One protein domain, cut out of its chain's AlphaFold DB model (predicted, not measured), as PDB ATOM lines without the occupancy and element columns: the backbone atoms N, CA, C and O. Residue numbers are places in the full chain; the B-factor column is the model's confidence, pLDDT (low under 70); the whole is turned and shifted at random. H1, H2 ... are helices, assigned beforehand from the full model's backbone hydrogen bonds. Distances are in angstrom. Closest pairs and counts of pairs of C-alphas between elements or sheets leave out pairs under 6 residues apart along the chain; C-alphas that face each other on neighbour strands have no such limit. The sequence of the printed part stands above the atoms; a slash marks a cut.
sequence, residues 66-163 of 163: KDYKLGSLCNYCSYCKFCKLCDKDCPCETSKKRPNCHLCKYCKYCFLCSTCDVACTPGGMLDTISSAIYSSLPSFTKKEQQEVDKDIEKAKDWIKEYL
ATOM      1  N   LYS A  66     392.658 351.171 410.992       79.12
ATOM      2  CA  LYS A  66     394.067 351.405 410.704       79.12
ATOM      3  C   LYS A  66     394.109 352.362 409.522       79.12
ATOM      4  O   LYS A  66     393.509 352.071 408.490       79.12
ATOM      5  N   ASP A  67     394.785 353.489 409.682       89.44
ATOM      6  CA  ASP A  67     394.964 354.443 408.596       89.44
ATOM      7  C   ASP A  67     396.083 353.990 407.651       89.44
ATOM      8  O   ASP A  67     397.006 353.261 408.034       89.44
ATOM      9  N   TYR A  68     395.985 354.418 406.394       92.75
ATOM     10  CA  TYR A  68     397.048 354.243 405.409       92.75
ATOM     11  C   TYR A  68     398.290 355.049 405.801       92.75
ATOM     12  O   TYR A  68     398.211 356.050 406.520       92.75
ATOM     13  N   LYS A  69     399.464 354.630 405.327       94.44
ATOM     14  CA  LYS A  69     400.700 355.378 405.579       94.44
ATOM     15  C   LYS A  69     400.692 356.722 404.849       94.44
ATOM     16  O   LYS A  69     400.147 356.848 403.757       94.44
ATOM     17  N   LEU A  70     401.376 357.707 405.434       92.12
ATOM     18  CA  LEU A  70     401.536 359.037 404.844       92.12
ATOM     19  C   LEU A  70     402.121 358.942 403.422       92.12
ATOM     20  O   LEU A  70     403.112 358.237 403.205       92.12
ATOM     21  N   GLY A  71     401.517 359.644 402.465       90.44
ATOM     22  CA  GLY A  71     401.938 359.660 401.061       90.44
ATOM     23  C   GLY A  71     401.698 358.348 400.307       90.44
ATOM     24  O   GLY A  71     402.162 358.193 399.179       90.44
ATOM     25  N   SER A  72     401.001 357.386 400.912       93.19
ATOM     26  CA  SER A  72     400.590 356.156 400.243       93.19
ATOM     27  C   SER A  72     399.559 356.433 399.158       93.19
ATOM     28  O   SER A  72     398.584 357.157 399.372       93.19
ATOM     29  N   LEU A  73     399.698 355.758 398.015       92.12
ATOM     30  CA  LEU A  73     398.680 355.801 396.961       92.12
ATOM     31  C   LEU A  73     397.350 355.210 397.438       92.12
ATOM     32  O   LEU A  73     396.287 355.634 396.986       92.12
ATOM     33  N   CYS A  74     397.396 354.269 398.383       93.50
ATOM     34  CA  CYS A  74     396.197 353.670 398.950       93.50
ATOM     35  C   CYS A  74     395.387 354.649 399.800       93.50
ATOM     36  O   CYS A  74     394.178 354.459 399.937       93.50
ATOM     37  N   ASN A  75     395.993 355.732 400.304       91.06
ATOM     38  CA  ASN A  75     395.239 356.728 401.059       91.06
ATOM     39  C   ASN A  75     394.139 357.383 400.206       91.06
ATOM     40  O   ASN A  75     393.052 357.682 400.702       91.06
ATOM     41  N   TYR A  76     394.361 357.482 398.890       91.06
ATOM     42  CA  TYR A  76     393.369 357.971 397.936       91.06
ATOM     43  C   TYR A  76     392.068 357.153 397.927       91.06
ATOM     44  O   TYR A  76     391.006 357.697 397.633       91.06
ATOM     45  N   CYS A  77     392.093 355.876 398.315       91.19
ATOM     46  CA  CYS A  77     390.889 355.044 398.371       91.19
ATOM     47  C   CYS A  77     389.803 355.626 399.287       91.19
ATOM     48  O   CYS A  77     388.607 355.481 399.033       91.19
ATOM     49  N   SER A  78     390.212 356.372 400.309       86.94
ATOM     50  CA  SER A  78     389.321 357.126 401.189       86.94
ATOM     51  C   SER A  78     388.501 358.199 400.466       86.94
ATOM     52  O   SER A  78     387.355 358.467 400.831       86.94
ATOM     53  N   TYR A  79     389.079 358.798 399.426       88.56
ATOM     54  CA  TYR A  79     388.461 359.838 398.611       88.56
ATOM     55  C   TYR A  79     387.407 359.277 397.647       88.56
ATOM     56  O   TYR A  79     386.530 360.008 397.195       88.56
ATOM     57  N   CYS A  80     387.422 357.976 397.351       89.56
ATOM     58  CA  CYS A  80     386.586 357.375 396.306       89.56
ATOM     59  C   CYS A  80     385.077 357.580 396.489       89.56
ATOM     60  O   CYS A  80     384.332 357.622 395.510       89.56
ATOM     61  N   LYS A  81     384.605 357.783 397.722       82.81
ATOM     62  CA  LYS A  81     383.200 358.141 397.975       82.81
ATOM     63  C   LYS A  81     382.841 359.531 397.423       82.81
ATOM     64  O   LYS A  81     381.709 359.727 396.987       82.81
ATOM     65  N   PHE A  82     383.802 360.457 397.374       86.06
ATOM     66  CA  PHE A  82     383.659 361.795 396.798       86.06
ATOM     67  C   PHE A  82     383.653 361.777 395.263       86.06
ATOM     68  O   PHE A  82     383.082 362.671 394.651       86.06
ATOM     69  N   CYS A  83     384.199 360.743 394.613       89.56
ATOM     70  CA  CYS A  83     384.227 360.662 393.146       89.56
ATOM     71  C   CYS A  83     382.836 360.753 392.499       89.56
ATOM     72  O   CYS A  83     382.711 361.269 391.395       89.56
ATOM     73  N   LYS A  84     381.770 360.361 393.208       84.50
ATOM     74  CA  LYS A  84     380.382 360.531 392.740       84.50
ATOM     75  C   LYS A  84     379.967 361.998 392.555       84.50
ATOM     76  O   LYS A  84     379.021 362.269 391.818       84.50
ATOM     77  N   LEU A  85     380.627 362.928 393.246       83.81
ATOM     78  CA  LEU A  85     380.402 364.364 393.099       83.81
ATOM     79  C   LEU A  85     381.207 364.982 391.965       83.81
ATOM     80  O   LEU A  85     380.787 366.007 391.434       83.81
ATOM     81  N   CYS A  86     382.329 364.375 391.578       90.06
ATOM     82  CA  CYS A  86     383.182 364.906 390.520       90.06
ATOM     83  C   CYS A  86     382.405 365.131 389.216       90.06
ATOM     84  O   CYS A  86     382.565 366.175 388.592       90.06
ATOM     85  N   ASP A  87     381.499 364.216 388.862       85.50
ATOM     86  CA  ASP A  87     380.718 364.301 387.622       85.50
ATOM     87  C   ASP A  87     379.651 365.409 387.632       85.50
ATOM     88  O   ASP A  87     379.171 365.819 386.577       85.50
ATOM     89  N   LYS A  88     379.229 365.874 388.816       84.56
ATOM     90  CA  LYS A  88     378.084 366.793 388.973       84.56
ATOM     91  C   LYS A  88     378.483 368.190 389.422       84.56
ATOM     92  O   LYS A  88     377.833 369.163 389.044       84.56
ATOM     93  N   ASP A  89     379.514 368.273 390.252       86.69
ATOM     94  CA  ASP A  89     379.880 369.490 390.967       86.69
ATOM     95  C   ASP A  89     381.274 370.008 390.607       86.69
ATOM     96  O   ASP A  89     381.628 371.080 391.083       86.69
ATOM     97  N   CYS A  90     382.053 369.326 389.760       91.38
ATOM     98  CA  CYS A  90     383.371 369.803 389.330       91.38
ATOM     99  C   CYS A  90     383.416 370.135 387.820       91.38
ATOM    100  O   CYS A  90     382.824 369.411 387.021       91.38
ATOM    101  N   PRO A  91     384.158 371.183 387.397       92.06
ATOM    102  CA  PRO A  91     384.808 372.195 388.237       92.06
ATOM    103  C   PRO A  91     383.786 373.132 388.902       92.06
ATOM    104  O   PRO A  91     382.699 373.362 388.374       92.06
ATOM    105  N   CYS A  92     384.145 373.712 390.050       91.38
ATOM    106  CA  CYS A  92     383.297 374.684 390.739       91.38
ATOM    107  C   CYS A  92     384.070 375.816 391.405       91.38
ATOM    108  O   CYS A  92     385.273 375.729 391.646       91.38
ATOM    109  N   GLU A  93     383.325 376.868 391.732       92.75
ATOM    110  CA  GLU A  93     383.785 377.994 392.530       92.75
ATOM    111  C   GLU A  93     383.406 377.804 394.005       92.75
ATOM    112  O   GLU A  93     382.266 377.448 394.338       92.75
ATOM    113  N   THR A  94     384.375 378.040 394.892       90.62
ATOM    114  CA  THR A  94     384.195 377.894 396.338       90.62
ATOM    115  C   THR A  94     383.096 378.826 396.834       90.62
ATOM    116  O   THR A  94     383.168 380.043 396.689       90.62
ATOM    117  N   SER A  95     382.079 378.259 397.475       88.56
ATOM    118  CA  SER A  95     380.966 379.016 398.050       88.56
ATOM    119  C   SER A  95     380.431 378.328 399.301       88.56
ATOM    120  O   SER A  95     380.748 377.172 399.561       88.56
ATOM    121  N   LYS A  96     379.544 378.993 400.054       85.06
ATOM    122  CA  LYS A  96     378.868 378.361 401.207       85.06
ATOM    123  C   LYS A  96     378.113 377.080 400.830       85.06
ATOM    124  O   LYS A  96     377.999 376.187 401.654       85.06
ATOM    125  N   LYS A  97     377.602 376.994 399.595       83.19
ATOM    126  CA  LYS A  97     376.909 375.802 399.079       83.19
ATOM    127  C   LYS A  97     377.873 374.737 398.548       83.19
ATOM    128  O   LYS A  97     377.477 373.589 398.408       83.19
ATOM    129  N   ARG A  98     379.111 375.120 398.219       84.00
ATOM    130  CA  ARG A  98     380.155 374.259 397.646       84.00
ATOM    131  C   ARG A  98     381.515 374.562 398.296       84.00
ATOM    132  O   ARG A  98     382.389 375.138 397.646       84.00
ATOM    133  N   PRO A  99     381.712 374.234 399.586       84.56
ATOM    134  CA  PRO A  99     382.961 374.549 400.287       84.56
ATOM    135  C   PRO A  99     384.149 373.679 399.831       84.56
ATOM    136  O   PRO A  99     385.308 374.044 400.023       84.56
ATOM    137  N   ASN A 100     383.882 372.548 399.171       83.06
ATOM    138  CA  ASN A 100     384.895 371.544 398.838       83.06
ATOM    139  C   ASN A 100     385.435 371.626 397.410       83.06
ATOM    140  O   ASN A 100     386.060 370.678 396.950       83.06
ATOM    141  N   CYS A 101     385.242 372.736 396.697       89.56
ATOM    142  CA  CYS A 101     385.750 372.869 395.325       89.56
ATOM    143  C   CYS A 101     387.269 372.658 395.218       89.56
ATOM    144  O   CYS A 101     387.753 372.165 394.202       89.56
ATOM    145  N   HIS A 102     388.022 372.934 396.291       89.00
ATOM    146  CA  HIS A 102     389.457 372.637 396.379       89.00
ATOM    147  C   HIS A 102     389.788 371.143 396.207       89.00
ATOM    148  O   HIS A 102     390.892 370.807 395.779       89.00
ATOM    149  N   LEU A 103     388.833 370.251 396.484       90.06
ATOM    150  CA  LEU A 103     388.972 368.812 396.294       90.06
ATOM    151  C   LEU A 103     388.806 368.380 394.831       90.06
ATOM    152  O   LEU A 103     389.274 367.301 394.483       90.06
ATOM    153  N   CYS A 104     388.216 369.197 393.950       91.94
ATOM    154  CA  CYS A 104     388.020 368.837 392.537       91.94
ATOM    155  C   CYS A 104     389.339 368.529 391.803       91.94
ATOM    156  O   CYS A 104     389.347 367.767 390.837       91.94
ATOM    157  N   LYS A 105     390.477 369.061 392.282       91.25
ATOM    158  CA  LYS A 105     391.816 368.775 391.727       91.25
ATOM    159  C   LYS A 105     392.181 367.283 391.752       91.25
ATOM    160  O   LYS A 105     393.044 366.846 390.990       91.25
ATOM    161  N   TYR A 106     391.510 366.507 392.603       91.44
ATOM    162  CA  TYR A 106     391.711 365.074 392.769       91.44
ATOM    163  C   TYR A 106     390.807 364.207 391.885       91.44
ATOM    164  O   TYR A 106     391.074 363.014 391.758       91.44
ATOM    165  N   CYS A 107     389.787 364.773 391.230       93.06
ATOM    166  CA  CYS A 107     388.825 364.014 390.421       93.06
ATOM    167  C   CYS A 107     389.471 363.256 389.252       93.06
ATOM    168  O   CYS A 107     389.033 362.165 388.895       93.06
ATOM    169  N   LYS A 108     390.571 363.781 388.698       92.25
ATOM    170  CA  LYS A 108     391.334 363.115 387.630       92.25
ATOM    171  C   LYS A 108     391.922 361.756 388.033       92.25
ATOM    172  O   LYS A 108     392.343 361.008 387.161       92.25
ATOM    173  N   TYR A 109     391.953 361.440 389.327       91.44
ATOM    174  CA  TYR A 109     392.476 360.182 389.856       91.44
ATOM    175  C   TYR A 109     391.377 359.172 390.222       91.44
ATOM    176  O   TYR A 109     391.692 358.071 390.663       91.44
ATOM    177  N   CYS A 110     390.097 359.483 389.985       93.00
ATOM    178  CA  CYS A 110     388.981 358.605 390.357       93.00
ATOM    179  C   CYS A 110     389.011 357.230 389.668       93.00
ATOM    180  O   CYS A 110     388.426 356.277 390.177       93.00
ATOM    181  N   PHE A 111     389.737 357.083 388.555       89.69
ATOM    182  CA  PHE A 111     389.950 355.783 387.912       89.69
ATOM    183  C   PHE A 111     390.676 354.771 388.825       89.69
ATOM    184  O   PHE A 111     390.448 353.564 388.706       89.69
ATOM    185  N   LEU A 112     391.487 355.252 389.779       88.56
ATOM    186  CA  LEU A 112     392.205 354.424 390.756       88.56
ATOM    187  C   LEU A 112     391.267 353.727 391.752       88.56
ATOM    188  O   LEU A 112     391.642 352.728 392.354       88.56
ATOM    189  N   CYS A 113     390.030 354.206 391.904       91.44
ATOM    190  CA  CYS A 113     389.075 353.646 392.858       91.44
ATOM    191  C   CYS A 113     388.645 352.214 392.533       91.44
ATOM    192  O   CYS A 113     388.281 351.465 393.435       91.44
ATOM    193  N   SER A 114     388.703 351.820 391.259       89.94
ATOM    194  CA  SER A 114     388.277 350.491 390.801       89.94
ATOM    195  C   SER A 114     389.082 349.336 391.407       89.94
ATOM    196  O   SER A 114     388.586 348.212 391.464       89.94
ATOM    197  N   THR A 115     390.302 349.598 391.876       89.12
ATOM    198  CA  THR A 115     391.211 348.577 392.408       89.12
ATOM    199  C   THR A 115     391.394 348.658 393.919       89.12
ATOM    200  O   THR A 115     392.033 347.782 394.494       89.12
ATOM    201  N   CYS A 116     390.818 349.661 394.586       91.75
ATOM    202  CA  CYS A 116     391.052 349.924 396.004       91.75
ATOM    203  C   CYS A 116     390.725 348.734 396.912       91.75
ATOM    204  O   CYS A 116     391.564 348.350 397.723       91.75
ATOM    205  N   ASP A 117     389.563 348.106 396.728       88.56
ATOM    206  CA  ASP A 117     389.101 347.016 397.601       88.56
ATOM    207  C   ASP A 117     389.981 345.758 397.521       88.56
ATOM    208  O   ASP A 117     390.029 344.968 398.460       88.56
ATOM    209  N   VAL A 118     390.685 345.564 396.401       91.25
ATOM    210  CA  VAL A 118     391.527 344.379 396.159       91.25
ATOM    211  C   VAL A 118     393.020 344.661 396.300       91.25
ATOM    212  O   VAL A 118     393.795 343.746 396.567       91.25
ATOM    213  N   ALA A 119     393.442 345.909 396.101       92.44
ATOM    214  CA  ALA A 119     394.848 346.297 396.091       92.44
ATOM    215  C   ALA A 119     395.298 346.897 397.429       92.44
ATOM    216  O   ALA A 119     396.465 346.772 397.805       92.44
ATOM    217  N   CYS A 120     394.399 347.555 398.156       95.06
ATOM    218  CA  CYS A 120     394.774 348.365 399.300       95.06
ATOM    219  C   CYS A 120     394.292 347.762 400.615       95.06
ATOM    220  O   CYS A 120     393.137 347.398 400.810       95.06
ATOM    221  N   THR A 121     395.222 347.666 401.558       94.81
ATOM    222  CA  THR A 121     394.948 347.340 402.955       94.81
ATOM    223  C   THR A 121     395.841 348.236 403.800       94.81
ATOM    224  O   THR A 121     397.036 348.320 403.495       94.81
ATOM    225  N   PRO A 122     395.314 348.918 404.828       94.25
ATOM    226  CA  PRO A 122     396.131 349.740 405.711       94.25
ATOM    227  C   PRO A 122     397.280 348.950 406.346       94.25
ATOM    228  O   PRO A 122     397.074 347.867 406.901       94.25
ATOM    229  N   GLY A 123     398.504 349.464 406.232       93.88
ATOM    230  CA  GLY A 123     399.734 348.779 406.637       93.88
ATOM    231  C   GLY A 123     400.151 347.616 405.728       93.88
ATOM    232  O   GLY A 123     401.152 346.957 406.002       93.88
ATOM    233  N   GLY A 124     399.411 347.353 404.651       94.50
ATOM    234  CA  GLY A 124     399.709 346.313 403.677       94.50
ATOM    235  C   GLY A 124     400.929 346.628 402.810       94.50
ATOM    236  O   GLY A 124     401.555 347.687 402.904       94.50
ATOM    237  N   MET A 125     401.261 345.687 401.924       95.44
ATOM    238  CA  MET A 125     402.436 345.791 401.055       95.44
ATOM    239  C   MET A 125     402.355 347.003 400.119       95.44
ATOM    240  O   MET A 125     403.284 347.806 400.091       95.44
ATOM    241  N   LEU A 126     401.245 347.166 399.388       95.19
ATOM    242  CA  LEU A 126     401.075 348.297 398.471       95.19
ATOM    243  C   LEU A 126     401.030 349.640 399.204       95.19
ATOM    244  O   LEU A 126     401.634 350.604 398.740       95.19
ATOM    245  N   ASP A 127     400.404 349.685 400.379       95.44
ATOM    246  CA  ASP A 127     400.391 350.871 401.235       95.44
ATOM    247  C   ASP A 127     401.813 351.279 401.670       95.44
ATOM    248  O   ASP A 127     402.224 352.432 401.553       95.44
ATOM    249  N   THR A 128     402.615 350.301 402.094       95.81
ATOM    250  CA  THR A 128     403.979 350.534 402.587       95.81
ATOM    251  C   THR A 128     404.966 350.881 401.487       95.81
ATOM    252  O   THR A 128     405.722 351.845 401.624       95.81
ATOM    253  N   ILE A 129     404.967 350.124 400.391       96.56
ATOM    254  CA  ILE A 129     405.910 350.345 399.294       96.56
ATOM    255  C   ILE A 129     405.605 351.671 398.600       96.56
ATOM    256  O   ILE A 129     406.526 352.445 398.350       96.56
ATOM    257  N   SER A 130     404.329 351.972 398.332       94.88
ATOM    258  CA  SER A 130     403.972 353.228 397.667       94.88
ATOM    259  C   SER A 130     404.336 354.449 398.514       94.88
ATOM    260  O   SER A 130     404.928 355.384 397.981       94.88
ATOM    261  N   SER A 131     404.107 354.403 399.832       94.56
ATOM    262  CA  SER A 131     404.541 355.454 400.765       94.56
ATOM    263  C   SER A 131     406.063 355.657 400.747       94.56
ATOM    264  O   SER A 131     406.541 356.794 400.692       94.56
ATOM    265  N   ALA A 132     406.845 354.571 400.728       94.81
ATOM    266  CA  ALA A 132     408.305 354.650 400.685       94.81
ATOM    267  C   ALA A 132     408.822 355.232 399.358       94.81
ATOM    268  O   ALA A 132     409.718 356.081 399.364       94.81
ATOM    269  N   ILE A 133     408.233 354.819 398.229       94.19
ATOM    270  CA  ILE A 133     408.572 355.353 396.903       94.19
ATOM    271  C   ILE A 133     408.254 356.845 396.863       94.19
ATOM    272  O   ILE A 133     409.124 357.644 396.531       94.19
ATOM    273  N   TYR A 134     407.042 357.230 397.265       90.38
ATOM    274  CA  TYR A 134     406.605 358.624 397.245       90.38
ATOM    275  C   TYR A 134     407.463 359.513 398.156       90.38
ATOM    276  O   TYR A 134     407.808 360.632 397.788       90.38
ATOM    277  N   SER A 135     407.898 358.985 399.304       90.06
ATOM    278  CA  SER A 135     408.834 359.652 400.220       90.06
ATOM    279  C   SER A 135     410.240 359.843 399.654       90.06
ATOM    280  O   SER A 135     410.986 360.680 400.162       90.06
ATOM    281  N   SER A 136     410.610 359.066 398.639       92.19
ATOM    282  CA  SER A 136     411.937 359.099 398.019       92.19
ATOM    283  C   SER A 136     412.000 360.023 396.801       92.19
ATOM    284  O   SER A 136     413.089 360.297 396.298       92.19
ATOM    285  N   LEU A 137     410.852 360.506 396.310       90.50
ATOM    286  CA  LEU A 137     410.797 361.385 395.148       90.50
ATOM    287  C   LEU A 137     411.193 362.821 395.533       90.50
ATOM    288  O   LEU A 137     410.583 363.405 396.429       90.50
ATOM    289  N   PRO A 138     412.152 363.448 394.824       86.12
ATOM    290  CA  PRO A 138     412.594 364.809 395.134       86.12
ATOM    291  C   PRO A 138     411.508 365.864 394.874       86.12
ATOM    292  O   PRO A 138     411.541 366.938 395.468       86.12
ATOM    293  N   SER A 139     410.538 365.552 394.011       83.62
ATOM    294  CA  SER A 139     409.409 366.421 393.661       83.62
ATOM    295  C   SER A 139     408.275 366.420 394.688       83.62
ATOM    296  O   SER A 139     407.326 367.174 394.510       83.62
ATOM    297  N   PHE A 140     408.341 365.575 395.723       82.81
ATOM    298  CA  PHE A 140     407.305 365.489 396.750       82.81
ATOM    299  C   PHE A 140     407.919 365.587 398.137       82.81
ATOM    300  O   PHE A 140     408.346 364.608 398.752       82.81
ATOM    301  N   THR A 141     407.928 366.802 398.662       87.31
ATOM    302  CA  THR A 141     408.323 367.066 400.037       87.31
ATOM    303  C   THR A 141     407.340 366.416 401.014       87.31
ATOM    304  O   THR A 141     406.152 366.239 400.738       87.31
ATOM    305  N   LYS A 142     407.811 366.140 402.237       87.62
ATOM    306  CA  LYS A 142     406.930 365.694 403.333       87.62
ATOM    307  C   LYS A 142     405.759 366.654 403.582       87.62
ATOM    308  O   LYS A 142     404.705 366.214 404.021       87.62
ATOM    309  N   LYS A 143     405.934 367.953 403.311       88.94
ATOM    310  CA  LYS A 143     404.870 368.954 403.464       88.94
ATOM    311  C   LYS A 143     403.762 368.750 402.434       88.94
ATOM    312  O   LYS A 143     402.601 368.709 402.811       88.94
ATOM    313  N   GLU A 144     404.113 368.544 401.168       89.38
ATOM    314  CA  GLU A 144     403.129 368.285 400.108       89.38
ATOM    315  C   GLU A 144     402.372 366.975 400.345       89.38
ATOM    316  O   GLU A 144     401.161 366.921 400.150       89.38
ATOM    317  N   GLN A 145     403.055 365.937 400.839       88.44
ATOM    318  CA  GLN A 145     402.411 364.684 401.261       88.44
ATOM    319  C   GLN A 145     401.359 364.927 402.345       88.44
ATOM    320  O   GLN A 145     400.218 364.492 402.217       88.44
ATOM    321  N   GLN A 146     401.728 365.675 403.386       91.44
ATOM    322  CA  GLN A 146     400.817 366.036 404.471       91.44
ATOM    323  C   GLN A 146     399.633 366.869 403.984       91.44
ATOM    324  O   GLN A 146     398.523 366.680 404.470       91.44
ATOM    325  N   GLU A 147     399.848 367.792 403.048       90.75
ATOM    326  CA  GLU A 147     398.771 368.594 402.471       90.75
ATOM    327  C   GLU A 147     397.792 367.736 401.669       90.75
ATOM    328  O   GLU A 147     396.582 367.870 401.853       90.75
ATOM    329  N   VAL A 148     398.297 366.823 400.835       89.38
ATOM    330  CA  VAL A 148     397.453 365.898 400.067       89.38
ATOM    331  C   VAL A 148     396.650 364.991 400.992       89.38
ATOM    332  O   VAL A 148     395.432 364.909 400.845       89.38
ATOM    333  N   ASP A 149     397.300 364.363 401.969       89.38
ATOM    334  CA  ASP A 149     396.618 363.470 402.904       89.38
ATOM    335  C   ASP A 149     395.598 364.229 403.752       89.38
ATOM    336  O   ASP A 149     394.481 363.757 403.947       89.38
ATOM    337  N   LYS A 150     395.914 365.456 404.181       89.62
ATOM    338  CA  LYS A 150     394.972 366.316 404.904       89.62
ATOM    339  C   LYS A 150     393.747 366.675 404.065       89.62
ATOM    340  O   LYS A 150     392.643 366.730 404.606       89.62
ATOM    341  N   ASP A 151     393.919 366.956 402.777       89.94
ATOM    342  CA  ASP A 151     392.789 367.217 401.884       89.94
ATOM    343  C   ASP A 151     391.933 365.951 401.685       89.94
ATOM    344  O   ASP A 151     390.702 366.036 401.697       89.94
ATOM    345  N   ILE A 152     392.557 364.772 401.579       88.38
ATOM    346  CA  ILE A 152     391.857 363.478 401.508       88.38
ATOM    347  C   ILE A 152     391.066 363.199 402.798       88.38
ATOM    348  O   ILE A 152     389.901 362.806 402.722       88.38
ATOM    349  N   GLU A 153     391.646 363.442 403.975       84.88
ATOM    350  CA  GLU A 153     390.951 363.260 405.258       84.88
ATOM    351  C   GLU A 153     389.740 364.188 405.388       84.88
ATOM    352  O   GLU A 153     388.645 363.738 405.725       84.88
ATOM    353  N   LYS A 154     389.881 365.467 405.024       83.44
ATOM    354  CA  LYS A 154     388.744 366.404 405.009       83.44
ATOM    355  C   LYS A 154     387.620 365.947 404.085       83.44
ATOM    356  O   LYS A 154     386.451 366.192 404.380       83.44
ATOM    357  N   ALA A 155     387.955 365.285 402.976       83.44
ATOM    358  CA  ALA A 155     386.948 364.698 402.105       83.44
ATOM    359  C   ALA A 155     386.108 363.664 402.868       83.44
ATOM    360  O   ALA A 155     384.884 363.686 402.743       83.44
ATOM    361  N   LYS A 156     386.732 362.802 403.691       78.94
ATOM    362  CA  LYS A 156     386.019 361.806 404.515       78.94
ATOM    363  C   LYS A 156     385.040 362.463 405.482       78.94
ATOM    364  O   LYS A 156     383.917 361.977 405.613       78.94
ATOM    365  N   ASP A 157     385.459 363.529 406.158       77.75
ATOM    366  CA  ASP A 157     384.609 364.241 407.117       77.75
ATOM    367  C   ASP A 157     383.381 364.827 406.425       77.75
ATOM    368  O   ASP A 157     382.255 364.644 406.882       77.75
ATOM    369  N   TRP A 158     383.583 365.427 405.253       70.94
ATOM    370  CA  TRP A 158     382.485 365.967 404.466       70.94
ATOM    371  C   TRP A 158     381.549 364.882 403.921       70.94
ATOM    372  O   TRP A 158     380.331 365.052 403.953       70.94
ATOM    373  N   ILE A 159     382.097 363.750 403.465       73.25
ATOM    374  CA  ILE A 159     381.294 362.597 403.044       73.25
ATOM    375  C   ILE A 159     380.366 362.160 404.181       73.25
ATOM    376  O   ILE A 159     379.209 361.895 403.916       73.25
ATOM    377  N   LYS A 160     380.834 362.115 405.435       73.38
ATOM    378  CA  LYS A 160     379.982 361.737 406.578       73.38
ATOM    379  C   LYS A 160     378.885 362.762 406.883       73.38
ATOM    380  O   LYS A 160     377.846 362.385 407.411       73.38
ATOM    381  N   GLU A 161     379.143 364.044 406.639       68.31
ATOM    382  CA  GLU A 161     378.217 365.130 406.983       68.31
ATOM    383  C   GLU A 161     377.139 365.357 405.901       68.31
ATOM    384  O   GLU A 161     376.027 365.761 406.236       68.31
ATOM    385  N   TYR A 162     377.433 365.083 404.622       64.00
ATOM    386  CA  TYR A 162     376.563 365.456 403.491       64.00
ATOM    387  C   TYR A 162     376.124 364.301 402.574       64.00
ATOM    388  O   TYR A 162     375.301 364.543 401.684       64.00
ATOM    389  N   LEU A 163     376.645 363.082 402.751       61.50
ATOM    390  CA  LEU A 163     376.280 361.887 401.973       61.50
ATOM    391  C   LEU A 163     375.867 360.723 402.877       61.50
ATOM    392  O   LEU A 163     374.926 360.011 402.463       61.50
TER     393      LEU A 163
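Overview. This is residues 66 to 163 of the 163 residues of the protein "sarcoplasmic reticulum histidine-rich calcium-binding protein-like" of Actinia tenebrosa (UniProt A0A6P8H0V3). H5 runs beside the core helix H1, kinked H3 crosses H1, H4 lies across its first end, and H2 packs on H3. The 98 printed residues have five named helices, H1 to H5 in order, and no named strand. The whole is all helix and compact, radius of gyration of the C-alphas 13.7 A, spans 38 by 29 by 22 A.

Arrangement. H1, residues 73 to 81, touches H5, residues 142 to 162, at a shallow tilt of 22 degrees, C-alphas 79 and 152 closest at 5.8 A. H2, residues 83 to 89, forms a hairpin with H3, residues 101 to 119, C-alphas 86 and 107 closest at 5.7 A. H3 touches H1 with residues 110 to 116 alone, C-alphas 116 and 77 closest at 5.6 A. H4, residues 125 to 136, touches H1 with residues 126 to 131 alone, C-alphas 127 and 74 closest at 5.5 A. Every O i to N i+4 pair is within hydrogen-bond range in H4 and H5; H1, H2 and H3 have 0 of 5, 1 of 3 and 1 of 15, but 5 of 6, 2 of 4 and 11 of 16 from O i to N i+3.

Along the chain. H1 begins at C-alpha 73 (398.680, 355.801, 396.961). H3, 28.1 A long, has a kink of 72 degrees near residue 109. H5, 30.4 A long, ends at C-alpha 162 (376.563, 365.456, 403.491).

Size, cuts and confidence. The printed part has no cut. The link H2 to H3 is long. Residues 161 to 163 have pLDDT under 70.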